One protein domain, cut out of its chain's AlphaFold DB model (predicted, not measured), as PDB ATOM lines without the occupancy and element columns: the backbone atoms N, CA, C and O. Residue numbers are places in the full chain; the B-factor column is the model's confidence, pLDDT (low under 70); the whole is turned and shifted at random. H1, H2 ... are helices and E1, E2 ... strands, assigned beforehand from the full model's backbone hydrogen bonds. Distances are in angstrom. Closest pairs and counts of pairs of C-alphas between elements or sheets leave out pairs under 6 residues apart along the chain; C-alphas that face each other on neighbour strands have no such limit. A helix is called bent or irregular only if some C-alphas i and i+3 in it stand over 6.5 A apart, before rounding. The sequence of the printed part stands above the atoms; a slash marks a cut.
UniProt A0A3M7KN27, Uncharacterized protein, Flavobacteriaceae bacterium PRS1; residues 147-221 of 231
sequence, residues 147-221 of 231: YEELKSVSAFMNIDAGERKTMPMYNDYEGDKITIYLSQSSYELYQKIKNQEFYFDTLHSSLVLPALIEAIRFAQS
ATOM      1  N   TYR A 147     -27.645 -23.108 -31.822       50.78
ATOM      2  CA  TYR A 147     -27.212 -23.294 -33.206       50.78
ATOM      3  C   TYR A 147     -27.503 -22.116 -34.171       50.78
ATOM      4  O   TYR A 147     -26.806 -21.971 -35.178       50.78
ATOM      5  N   GLU A 148     -28.514 -21.266 -33.928       49.25
ATOM      6  CA  GLU A 148     -28.840 -20.147 -34.842       49.25
ATOM      7  C   GLU A 148     -27.962 -18.909 -34.620       49.25
ATOM      8  O   GLU A 148     -27.722 -18.157 -35.567       49.25
ATOM      9  N   GLU A 149     -27.428 -18.715 -33.414       48.69
ATOM     10  CA  GLU A 149     -26.595 -17.553 -33.077       48.69
ATOM     11  C   GLU A 149     -25.321 -17.502 -33.934       48.69
ATOM     12  O   GLU A 149     -25.003 -16.458 -34.510       48.69
ATOM     13  N   LEU A 150     -24.670 -18.646 -34.170       48.25
ATOM     14  CA  LEU A 150     -23.518 -18.723 -35.076       48.25
ATOM     15  C   LEU A 150     -23.877 -18.493 -36.548       48.25
ATOM     16  O   LEU A 150     -23.093 -17.882 -37.280       48.25
ATOM     17  N   LYS A 151     -25.060 -18.935 -37.000       52.28
ATOM     18  CA  LYS A 151     -25.528 -18.621 -38.362       52.28
ATOM     19  C   LYS A 151     -25.741 -17.119 -38.535       52.28
ATOM     20  O   LYS A 151     -25.411 -16.597 -39.598       52.28
ATOM     21  N   SER A 152     -26.223 -16.424 -37.503       58.19
ATOM     22  CA  SER A 152     -26.403 -14.969 -37.546       58.19
ATOM     23  C   SER A 152     -25.070 -14.221 -37.665       58.19
ATOM     24  O   SER A 152     -24.957 -13.333 -38.504       58.19
ATOM     25  N   VAL A 153     -24.027 -14.637 -36.932       62.94
ATOM     26  CA  VAL A 153     -22.693 -14.016 -37.028       62.94
ATOM     27  C   VAL A 153     -22.051 -14.270 -38.388       62.94
ATOM     28  O   VAL A 153     -21.486 -13.350 -38.972       62.94
ATOM     29  N   SER A 154     -22.229 -15.463 -38.965       65.56
ATOM     30  CA  SER A 154     -21.726 -15.762 -40.316       65.56
ATOM     31  C   SER A 154     -22.332 -14.882 -41.424       65.56
ATOM     32  O   SER A 154     -21.815 -14.838 -42.544       65.56
ATOM     33  N   ALA A 155     -23.430 -14.167 -41.144       71.19
ATOM     34  CA  ALA A 155     -24.041 -13.247 -42.097       71.19
ATOM     35  C   ALA A 155     -23.207 -11.973 -42.307       71.19
ATOM     36  O   ALA A 155     -23.214 -11.456 -43.417       71.19
ATOM     37  N   PHE A 156     -22.460 -11.514 -41.298       79.25
ATOM     38  CA  PHE A 156     -21.692 -10.257 -41.341       79.25
ATOM     39  C   PHE A 156     -20.221 -10.400 -40.909       79.25
ATOM     40  O   PHE A 156     -19.451  -9.448 -41.030       79.25
ATOM     41  N   MET A 157     -19.815 -11.579 -40.431       85.44
ATOM     42  CA  MET A 157     -18.452 -11.883 -40.000       85.44
ATOM     43  C   MET A 157     -17.970 -13.224 -40.557       85.44
ATOM     44  O   MET A 157     -18.718 -14.200 -40.579       85.44
ATOM     45  N   ASN A 158     -16.699 -13.289 -40.943       88.25
ATOM     46  CA  ASN A 158     -16.008 -14.510 -41.348       88.25
ATOM     47  C   ASN A 158     -14.738 -14.708 -40.510       88.25
ATOM     48  O   ASN A 158     -14.142 -13.751 -40.028       88.25
ATOM     49  N   ILE A 159     -14.308 -15.962 -40.356       89.69
ATOM     50  CA  ILE A 159     -13.019 -16.318 -39.747       89.69
ATOM     51  C   ILE A 159     -12.233 -17.111 -40.785       89.69
ATOM     52  O   ILE A 159     -12.750 -18.114 -41.289       89.69
ATOM     53  N   ASP A 160     -11.003 -16.695 -41.082       90.25
ATOM     54  CA  ASP A 160     -10.172 -17.309 -42.121       90.25
ATOM     55  C   ASP A 160      -8.713 -17.533 -41.687       90.25
ATOM     56  O   ASP A 160      -8.248 -17.040 -40.650       90.25
ATOM     57  N   ALA A 161      -7.993 -18.341 -42.463       91.06
ATOM     58  CA  ALA A 161      -6.580 -18.615 -42.270       91.06
ATOM     59  C   ALA A 161      -5.725 -17.454 -42.791       91.06
ATOM     60  O   ALA A 161      -5.763 -17.106 -43.968       91.06
ATOM     61  N   GLY A 162      -4.896 -16.896 -41.917       88.12
ATOM     62  CA  GLY A 162      -3.842 -15.962 -42.282       88.12
ATOM     63  C   GLY A 162      -2.673 -16.650 -42.991       88.12
ATOM     64  O   GLY A 162      -2.522 -17.875 -43.001       88.12
ATOM     65  N   GLU A 163      -1.785 -15.836 -43.554       84.94
ATOM     66  CA  GLU A 163      -0.698 -16.297 -44.427       84.94
ATOM     67  C   GLU A 163       0.378 -17.121 -43.706       84.94
ATOM     68  O   GLU A 163       1.118 -17.885 -44.330       84.94
ATOM     69  N   ARG A 164       0.510 -16.955 -42.383       84.12
ATOM     70  CA  ARG A 164       1.630 -17.497 -41.605       84.12
ATOM     71  C   ARG A 164       1.173 -18.515 -40.571       84.12
ATOM     72  O   ARG A 164       0.136 -18.378 -39.921       84.12
ATOM     73  N   LYS A 165       2.038 -19.507 -40.336       79.75
ATOM     74  CA  LYS A 165       1.828 -20.552 -39.323       79.75
ATOM     75  C   LYS A 165       1.634 -19.991 -37.914       79.75
ATOM     76  O   LYS A 165       0.828 -20.509 -37.143       79.75
ATOM     77  N   THR A 166       2.370 -18.929 -37.608       85.75
ATOM     78  CA  THR A 166       2.304 -18.184 -36.354       85.75
ATOM     79  C   THR A 166       2.228 -16.704 -36.686       85.75
ATOM     80  O   THR A 166       3.134 -16.162 -37.323       85.75
ATOM     81  N   MET A 167       1.154 -16.060 -36.255       83.88
ATOM     82  CA  MET A 167       0.972 -14.620 -36.346       83.88
ATOM     83  C   MET A 167      -0.080 -14.174 -35.330       83.88
ATOM     84  O   MET A 167      -0.908 -15.000 -34.926       83.88
ATOM     85  N   PRO A 168      -0.059 -12.903 -34.910       87.44
ATOM     86  CA  PRO A 168      -1.171 -12.325 -34.175       87.44
ATOM     87  C   PRO A 168      -2.461 -12.411 -34.992       87.44
ATOM     88  O   PRO A 168      -2.429 -12.357 -36.223       87.44
ATOM     89  N   MET A 169      -3.583 -12.531 -34.291       89.25
ATOM     90  CA  MET A 169      -4.894 -12.307 -34.889       89.25
ATOM     91  C   MET A 169      -4.981 -10.856 -35.368       89.25
ATOM     92  O   MET A 169      -4.542  -9.953 -34.655       89.25
ATOM     93  N   TYR A 170      -5.553 -10.643 -36.548       90.31
ATOM     94  CA  TYR A 170      -5.881  -9.315 -37.060       90.31
ATOM     95  C   TYR A 170      -7.213  -9.366 -37.802       90.31
ATOM     96  O   TYR A 170      -7.659 -10.437 -38.219       90.31
ATOM     97  N   ASN A 171      -7.842  -8.207 -37.940       90.50
ATOM     98  CA  ASN A 171      -9.153  -8.064 -38.548       90.50
ATOM     99  C   ASN A 171      -9.032  -7.259 -39.844       90.50
ATOM    100  O   ASN A 171      -8.256  -6.307 -39.909       90.50
ATOM    101  N   ASP A 172      -9.797  -7.656 -40.852       89.44
ATOM    102  CA  ASP A 172      -9.973  -6.940 -42.110       89.44
ATOM    103  C   ASP A 172     -11.416  -6.432 -42.208       89.44
ATOM    104  O   ASP A 172     -12.374  -7.180 -41.970       89.44
ATOM    105  N   TYR A 173     -11.546  -5.147 -42.529       86.69
ATOM    106  CA  TYR A 173     -12.800  -4.402 -42.588       86.69
ATOM    107  C   TYR A 173     -13.124  -3.889 -44.000       86.69
ATOM    108  O   TYR A 173     -14.183  -3.299 -44.181       86.69
ATOM    109  N   GLU A 174     -12.250  -4.097 -44.994       80.50
ATOM    110  CA  GLU A 174     -12.441  -3.564 -46.355       80.50
ATOM    111  C   GLU A 174     -13.469  -4.367 -47.175       80.50
ATOM    112  O   GLU A 174     -14.035  -3.867 -48.150       80.50
ATOM    113  N   GLY A 175     -13.708  -5.626 -46.800       78.19
ATOM    114  CA  GLY A 175     -14.657  -6.511 -47.473       78.19
ATOM    115  C   GLY A 175     -16.127  -6.278 -47.099       78.19
ATOM    116  O   GLY A 175     -16.466  -5.542 -46.181       78.19
ATOM    117  N   ASP A 176     -17.027  -7.010 -47.767       80.38
ATOM    118  CA  ASP A 176     -18.480  -7.022 -47.477       80.38
ATOM    119  C   ASP A 176     -18.812  -7.566 -46.068       80.38
ATOM    120  O   ASP A 176     -19.907  -7.382 -45.537       80.38
ATOM    121  N   LYS A 177     -17.855  -8.267 -45.449       86.69
ATOM    122  CA  LYS A 177     -17.942  -8.812 -44.094       86.69
ATOM    123  C   LYS A 177     -16.645  -8.555 -43.347       86.69
ATOM    124  O   LYS A 177     -15.565  -8.649 -43.928       86.69
ATOM    125  N   ILE A 178     -16.763  -8.369 -42.036       89.75
ATOM    126  CA  ILE A 178     -15.610  -8.308 -41.136       89.75
ATOM    127  C   ILE A 178     -14.921  -9.678 -41.162       89.75
ATOM    128  O   ILE A 178     -15.556 -10.694 -40.859       89.75
ATOM    129  N   THR A 179     -13.640  -9.730 -41.511       91.50
ATOM    130  CA  THR A 179     -12.890 -10.991 -41.593       91.50
ATOM    131  C   THR A 179     -11.825 -11.051 -40.506       91.50
ATOM    132  O   THR A 179     -10.908 -10.238 -40.470       91.50
ATOM    133  N   ILE A 180     -11.940 -12.033 -39.611       93.00
ATOM    134  CA  ILE A 180     -10.963 -12.308 -38.554       93.00
ATOM    135  C   ILE A 180      -9.941 -13.302 -39.099       93.00
ATOM    136  O   ILE A 180     -10.261 -14.471 -39.338       93.00
ATOM    137  N   TYR A 181      -8.697 -12.868 -39.249       93.31
ATOM    138  CA  TYR A 181      -7.606 -13.728 -39.679       93.31
ATOM    139  C   TYR A 181      -6.879 -14.327 -38.481       93.31
ATOM    140  O   TYR A 181      -6.323 -13.629 -37.628       93.31
ATOM    141  N   LEU A 182      -6.859 -15.656 -38.430       93.12
ATOM    142  CA  LEU A 182      -6.131 -16.430 -37.431       93.12
ATOM    143  C   LEU A 182      -4.843 -16.989 -38.028       93.12
ATOM    144  O   LEU A 182      -4.792 -17.328 -39.205       93.12
ATOM    145  N   SER A 183      -3.808 -17.191 -37.208       93.88
ATOM    146  CA  SER A 183      -2.651 -17.978 -37.658       93.88
ATOM    147  C   SER A 183      -3.088 -19.369 -38.129       93.88
ATOM    148  O   SER A 183      -4.059 -19.910 -37.595       93.88
ATOM    149  N   GLN A 184      -2.373 -19.986 -39.076       90.88
ATOM    150  CA  GLN A 184      -2.789 -21.299 -39.604       90.88
ATOM    151  C   GLN A 184      -2.978 -22.336 -38.485       90.88
ATOM    152  O   GLN A 184      -3.957 -23.077 -38.484       90.88
ATOM    153  N   SER A 185      -2.098 -22.333 -37.477       90.25
ATOM    154  CA  SER A 185      -2.211 -23.248 -36.331       90.25
ATOM    155  C   SER A 185      -3.469 -23.003 -35.480       90.25
ATOM    156  O   SER A 185      -4.139 -23.949 -35.063       90.25
ATOM    157  N   SER A 186      -3.832 -21.737 -35.259       91.06
ATOM    158  CA  SER A 186      -5.056 -21.346 -34.549       91.06
ATOM    159  C   SER A 186      -6.314 -21.640 -35.368       91.06
ATOM    160  O   SER A 186      -7.311 -22.099 -34.813       91.06
ATOM    161  N   TYR A 187      -6.264 -21.426 -36.684       91.62
ATOM    162  CA  TYR A 187      -7.366 -21.720 -37.592       91.62
ATOM    163  C   TYR A 187      -7.657 -23.223 -37.660       91.62
ATOM    164  O   TYR A 187      -8.812 -23.631 -37.581       91.62
ATOM    165  N   GLU A 188      -6.628 -24.070 -37.715       89.31
ATOM    166  CA  GLU A 188      -6.788 -25.527 -37.640       89.31
ATOM    167  C   GLU A 188      -7.465 -25.973 -36.337       89.31
ATOM    168  O   GLU A 188      -8.306 -26.877 -36.351       89.31
ATOM    169  N   LEU A 189      -7.116 -25.352 -35.204       89.44
ATOM    170  CA  LEU A 189      -7.777 -25.622 -33.927       89.44
ATOM    171  C   LEU A 189      -9.239 -25.171 -33.967       89.44
ATOM    172  O   LEU A 189     -10.122 -25.952 -33.618       89.44
ATOM    173  N   TYR A 190      -9.494 -23.954 -34.449       89.38
ATOM    174  CA  TYR A 190     -10.836 -23.412 -34.635       89.38
ATOM    175  C   TYR A 190     -11.708 -24.344 -35.491       89.38
ATOM    176  O   TYR A 190     -12.808 -24.699 -35.079       89.38
ATOM    177  N   GLN A 191     -11.204 -24.841 -36.624       85.94
ATOM    178  CA  GLN A 191     -11.935 -25.761 -37.505       85.94
ATOM    179  C   GLN A 191     -12.378 -27.051 -36.798       85.94
ATOM    180  O   GLN A 191     -13.437 -27.587 -37.124       85.94
ATOM    181  N   LYS A 192     -11.609 -27.533 -35.812       87.25
ATOM    182  CA  LYS A 192     -11.950 -28.732 -35.027       87.25
ATOM    183  C   LYS A 192     -13.063 -28.481 -34.009       87.25
ATOM    184  O   LYS A 192     -13.809 -29.408 -33.703       87.25
ATOM    185  N   ILE A 193     -13.180 -27.257 -33.489       87.31
ATOM    186  CA  ILE A 193     -14.096 -26.923 -32.384       87.31
ATOM    187  C   ILE A 193     -15.290 -26.051 -32.794       87.31
ATOM    188  O   ILE A 193     -16.262 -25.991 -32.052       87.31
ATOM    189  N   LYS A 194     -15.281 -25.423 -33.976       76.88
ATOM    190  CA  LYS A 194     -16.306 -24.448 -34.407       76.88
ATOM    191  C   LYS A 194     -17.744 -24.976 -34.457       76.88
ATOM    192  O   LYS A 194     -18.673 -24.184 -34.441       76.88
ATOM    193  N   ASN A 195     -17.929 -26.297 -34.532       74.62
ATOM    194  CA  ASN A 195     -19.246 -26.944 -34.585       74.62
ATOM    195  C   ASN A 195     -19.671 -27.563 -33.240       74.62
ATOM    196  O   ASN A 195     -20.685 -28.251 -33.179       74.62
ATOM    197  N   GLN A 196     -18.876 -27.386 -32.184       76.56
ATOM    198  CA  GLN A 196     -19.123 -27.957 -30.863       76.56
ATOM    199  C   GLN A 196     -19.771 -26.897 -29.964       76.56
ATOM    200  O   GLN A 196     -19.094 -25.953 -29.557       76.56
ATOM    201  N   GLU A 197     -21.055 -27.071 -29.628       69.12
ATOM    202  CA  GLU A 197     -21.851 -26.068 -28.890       69.12
ATOM    203  C   GLU A 197     -21.204 -25.619 -27.578       69.12
ATOM    204  O   GLU A 197     -21.238 -24.443 -27.231       69.12
ATOM    205  N   PHE A 198     -20.533 -26.543 -26.886       78.38
ATOM    206  CA  PHE A 198     -19.839 -26.264 -25.630       78.38
ATOM    207  C   PHE A 198     -18.801 -25.129 -25.731       78.38
ATOM    208  O   PHE A 198     -18.528 -24.456 -24.741       78.38
ATOM    209  N   TYR A 199     -18.215 -24.901 -26.911       79.69
ATOM    210  CA  TYR A 199     -17.179 -23.883 -27.108       79.69
ATOM    211  C   TYR A 199     -17.708 -22.565 -27.685       79.69
ATOM    212  O   TYR A 199     -16.913 -21.641 -27.862       79.69
ATOM    213  N   PHE A 200     -19.007 -22.442 -27.971       80.88
ATOM    214  CA  PHE A 200     -19.553 -21.263 -28.652       80.88
ATOM    215  C   PHE A 200     -19.327 -19.988 -27.841       80.88
ATOM    216  O   PHE A 200     -18.695 -19.065 -28.351       80.88
ATOM    217  N   ASP A 201     -19.707 -19.966 -26.562       79.81
ATOM    218  CA  ASP A 201     -19.516 -18.800 -25.685       79.81
ATOM    219  C   ASP A 201     -18.047 -18.365 -25.603       79.81
ATOM    220  O   ASP A 201     -17.718 -17.175 -25.596       79.81
ATOM    221  N   THR A 202     -17.135 -19.341 -25.589       86.06
ATOM    222  CA  THR A 202     -15.691 -19.080 -25.545       86.06
ATOM    223  C   THR A 202     -15.208 -18.482 -26.864       86.06
ATOM    224  O   THR A 202     -14.473 -17.500 -26.857       86.06
ATOM    225  N   LEU A 203     -15.634 -19.023 -28.007       86.88
ATOM    226  CA  LEU A 203     -15.287 -18.483 -29.326       86.88
ATOM    227  C   LEU A 203     -15.883 -17.085 -29.544       86.88
ATOM    228  O   LEU A 203     -15.203 -16.204 -30.067       86.88
ATOM    229  N   HIS A 204     -17.113 -16.848 -29.090       84.06
ATOM    230  CA  HIS A 204     -17.755 -15.540 -29.171       84.06
ATOM    231  C   HIS A 204     -17.028 -14.494 -28.329       84.06
ATOM    232  O   HIS A 204     -16.704 -13.420 -28.833       84.06
ATOM    233  N   SER A 205     -16.735 -14.810 -27.068       87.62
ATOM    234  CA  SER A 205     -16.053 -13.882 -26.161       87.62
ATOM    235  C   SER A 205     -14.596 -13.617 -26.550       87.62
ATOM    236  O   SER A 205     -14.108 -12.512 -26.324       87.62
ATOM    237  N   SER A 206     -13.907 -14.594 -27.149       89.50
ATOM    238  CA  SER A 206     -12.483 -14.475 -27.494       89.50
ATOM    239  C   SER A 206     -12.192 -13.949 -28.900       89.50
ATOM    240  O   SER A 206     -11.151 -13.325 -29.083       89.50
ATOM    241  N   LEU A 207     -13.071 -14.184 -29.883       89.25
ATOM    242  CA  LEU A 207     -12.837 -13.810 -31.286       89.25
ATOM    243  C   LEU A 207     -13.850 -12.775 -31.780       89.25
ATOM    244  O   LEU A 207     -13.476 -11.683 -32.199       89.25
ATOM    245  N   VAL A 208     -15.139 -13.111 -31.697       88.25
ATOM    246  CA  VAL A 208     -16.216 -12.333 -32.332       88.25
ATOM    247  C   VAL A 208     -16.406 -10.979 -31.653       88.25
ATOM    248  O   VAL A 208     -16.462  -9.950 -32.323       88.25
ATOM    249  N   LEU A 209     -16.504 -10.961 -30.321       89.19
ATOM    250  CA  LEU A 209     -16.761  -9.738 -29.564       89.19
ATOM    251  C   LEU A 209     -15.620  -8.710 -29.705       89.19
ATOM    252  O   LEU A 209     -15.927  -7.556 -30.008       89.19
ATOM    253  N   PRO A 210     -14.329  -9.075 -29.551       90.25
ATOM    254  CA  PRO A 210     -13.230  -8.137 -29.776       90.25
ATOM    255  C   PRO A 210     -13.209  -7.553 -31.193       90.25
ATOM    256  O   PRO A 210     -13.049  -6.342 -31.337       90.25
ATOM    257  N   ALA A 211     -13.425  -8.382 -32.221       90.06
ATOM    258  CA  ALA A 211     -13.456  -7.930 -33.611       90.06
ATOM    259  C   ALA A 211     -14.607  -6.949 -33.877       90.06
ATOM    260  O   ALA A 211     -14.420  -5.937 -34.546       90.06
ATOM    261  N   LEU A 212     -15.787  -7.192 -33.296       89.19
ATOM    262  CA  LEU A 212     -16.929  -6.285 -33.422       89.19
ATOM    263  C   LEU A 212     -16.672  -4.931 -32.746       89.19
ATOM    264  O   LEU A 212     -17.011  -3.886 -33.297       89.19
ATOM    265  N   ILE A 213     -16.075  -4.936 -31.550       90.00
ATOM    266  CA  ILE A 213     -15.742  -3.703 -30.822       90.00
ATOM    267  C   ILE A 213     -14.751  -2.859 -31.627       90.00
ATOM    268  O   ILE A 213     -14.902  -1.640 -31.710       90.00
ATOM    269  N   GLU A 214     -13.740  -3.491 -32.220       89.81
ATOM    270  CA  GLU A 214     -12.761  -2.795 -33.050       89.81
ATOM    271  C   GLU A 214     -13.373  -2.293 -34.365       89.81
ATOM    272  O   GLU A 214     -13.138  -1.139 -34.715       89.81
ATOM    273  N   ALA A 215     -14.243  -3.072 -35.015       88.31
ATOM    274  CA  ALA A 215     -14.989  -2.634 -36.196       88.31
ATOM    275  C   ALA A 215     -15.842  -1.382 -35.919       88.31
ATOM    276  O   ALA A 215     -15.833  -0.434 -36.700       88.31
ATOM    277  N   ILE A 216     -16.548  -1.343 -34.781       87.69
ATOM    278  CA  ILE A 216     -17.341  -0.169 -34.373       87.69
ATOM    279  C   ILE A 216     -16.433   1.044 -34.150       87.69
ATOM    280  O   ILE A 216     -16.779   2.151 -34.556       87.69
ATOM    281  N   ARG A 217     -15.265   0.851 -33.522       87.62
ATOM    282  CA  ARG A 217     -14.285   1.932 -33.343       87.62
ATOM    283  C   ARG A 217     -13.755   2.447 -34.678       87.62
ATOM    284  O   ARG A 217     -13.645   3.657 -34.824       87.62
ATOM    285  N   PHE A 218     -13.451   1.551 -35.615       84.81
ATOM    286  CA  PHE A 218     -12.977   1.895 -36.954       84.81
ATOM    287  C   PHE A 218     -14.021   2.719 -37.725       84.81
ATOM    288  O   PHE A 218     -13.715   3.797 -38.226       84.81
ATOM    289  N   ALA A 219     -15.286   2.284 -37.702       83.50
ATOM    290  CA  ALA A 219     -16.389   3.015 -38.325       83.50
ATOM    291  C   ALA A 219     -16.595   4.420 -37.723       83.50
ATOM    292  O   ALA A 219     -16.915   5.362 -38.438       83.50
ATOM    293  N   GLN A 220     -16.382   4.582 -36.412       83.81
ATOM    294  CA  GLN A 220     -16.452   5.892 -35.753       83.81
ATOM    295  C   GLN A 220     -15.267   6.807 -36.089       83.81
ATOM    296  O   GLN A 220     -15.425   8.027 -36.071       83.81
ATOM    297  N   SER A 221     -14.077   6.253 -36.346       75.31
ATOM    298  CA  SER A 221     -12.904   7.050 -36.718       75.31
ATOM    299  C   SER A 221     -12.948   7.536 -38.166       75.31
ATOM    300  O   SER A 221     -12.580   8.685 -38.400       75.31
TER     301      SER A 221
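What this domain is: This is residues 147 to 221 of the 231 residues of an uncharacterized protein of Flavobacteriaceae bacterium PRS1 (UniProt A0A3M7KN27). A small three-stranded sheet has one long, kinked helix, H3, crossing over one of its faces; H2 packs by the E1 side of the sheet, and H1 lies off the sheet, near the beginning of H3. The 75 printed residues hold three named helices and three named strands, in the order H1 E1 E2 E3 H2 H3. The mixed sheet runs E1 E3 E2, and the class is mixed, helices and strands. The whole is compact, with a radius of gyration of the C-alphas of 12.3 A and spans of 35 by 31 by 19 A.

Where its parts are: Find C-alpha 147 at (-27.212, -23.294, -33.206), where H1, residues 147 to 153, begins. Next come E1, residues 157 to 161, 13.8 A long, E2, residues 170 to 172, and E3, residues 178 to 182, 13.0 A. H2 takes residues 184 to 193, 14.5 A. H3, residues 197 to 221, runs 35.2 A to C-alpha 221 at (-12.904, 7.050, -36.718); it has a kink of 35 degrees near residue 204 and is irregular, with C-alphas 198 and 201 7.5 A apart.

How they stand to each other: Look first at E1 and E3, parallel, with N 158 and O 178 2.8 A apart. E2 and E3 form an antiparallel hairpin, with N 172 and O 179 2.8 A apart. H2 and H3 on one face of this sheet make two layers. H3 runs across the strands at a height of 9.7 A over the sheet; its closest C-alpha to E3 is Ala 211, 7.1 A from that of Ile 180. H2 is on the sheet, its Gln 184 and Ala 161 of E1 being the closest C-alphas, 5.4 A. H1 is not on it, and is close to H3 but not clearly touching, the closest C-alphas, Tyr 147 and Glu 197, being 7.4 A apart. Every O i to N i+4 pair is within hydrogen-bond range in H2, against 2 of 3 in H1 and 17 of 21 in H3.

The domain as a whole: The C-alphas farthest apart, of Gln 196 and Ser 221, are 36.0 A apart. The printed part has no cut and no long link. Confidence is under 70 at residues 147 to 154 and residue 197.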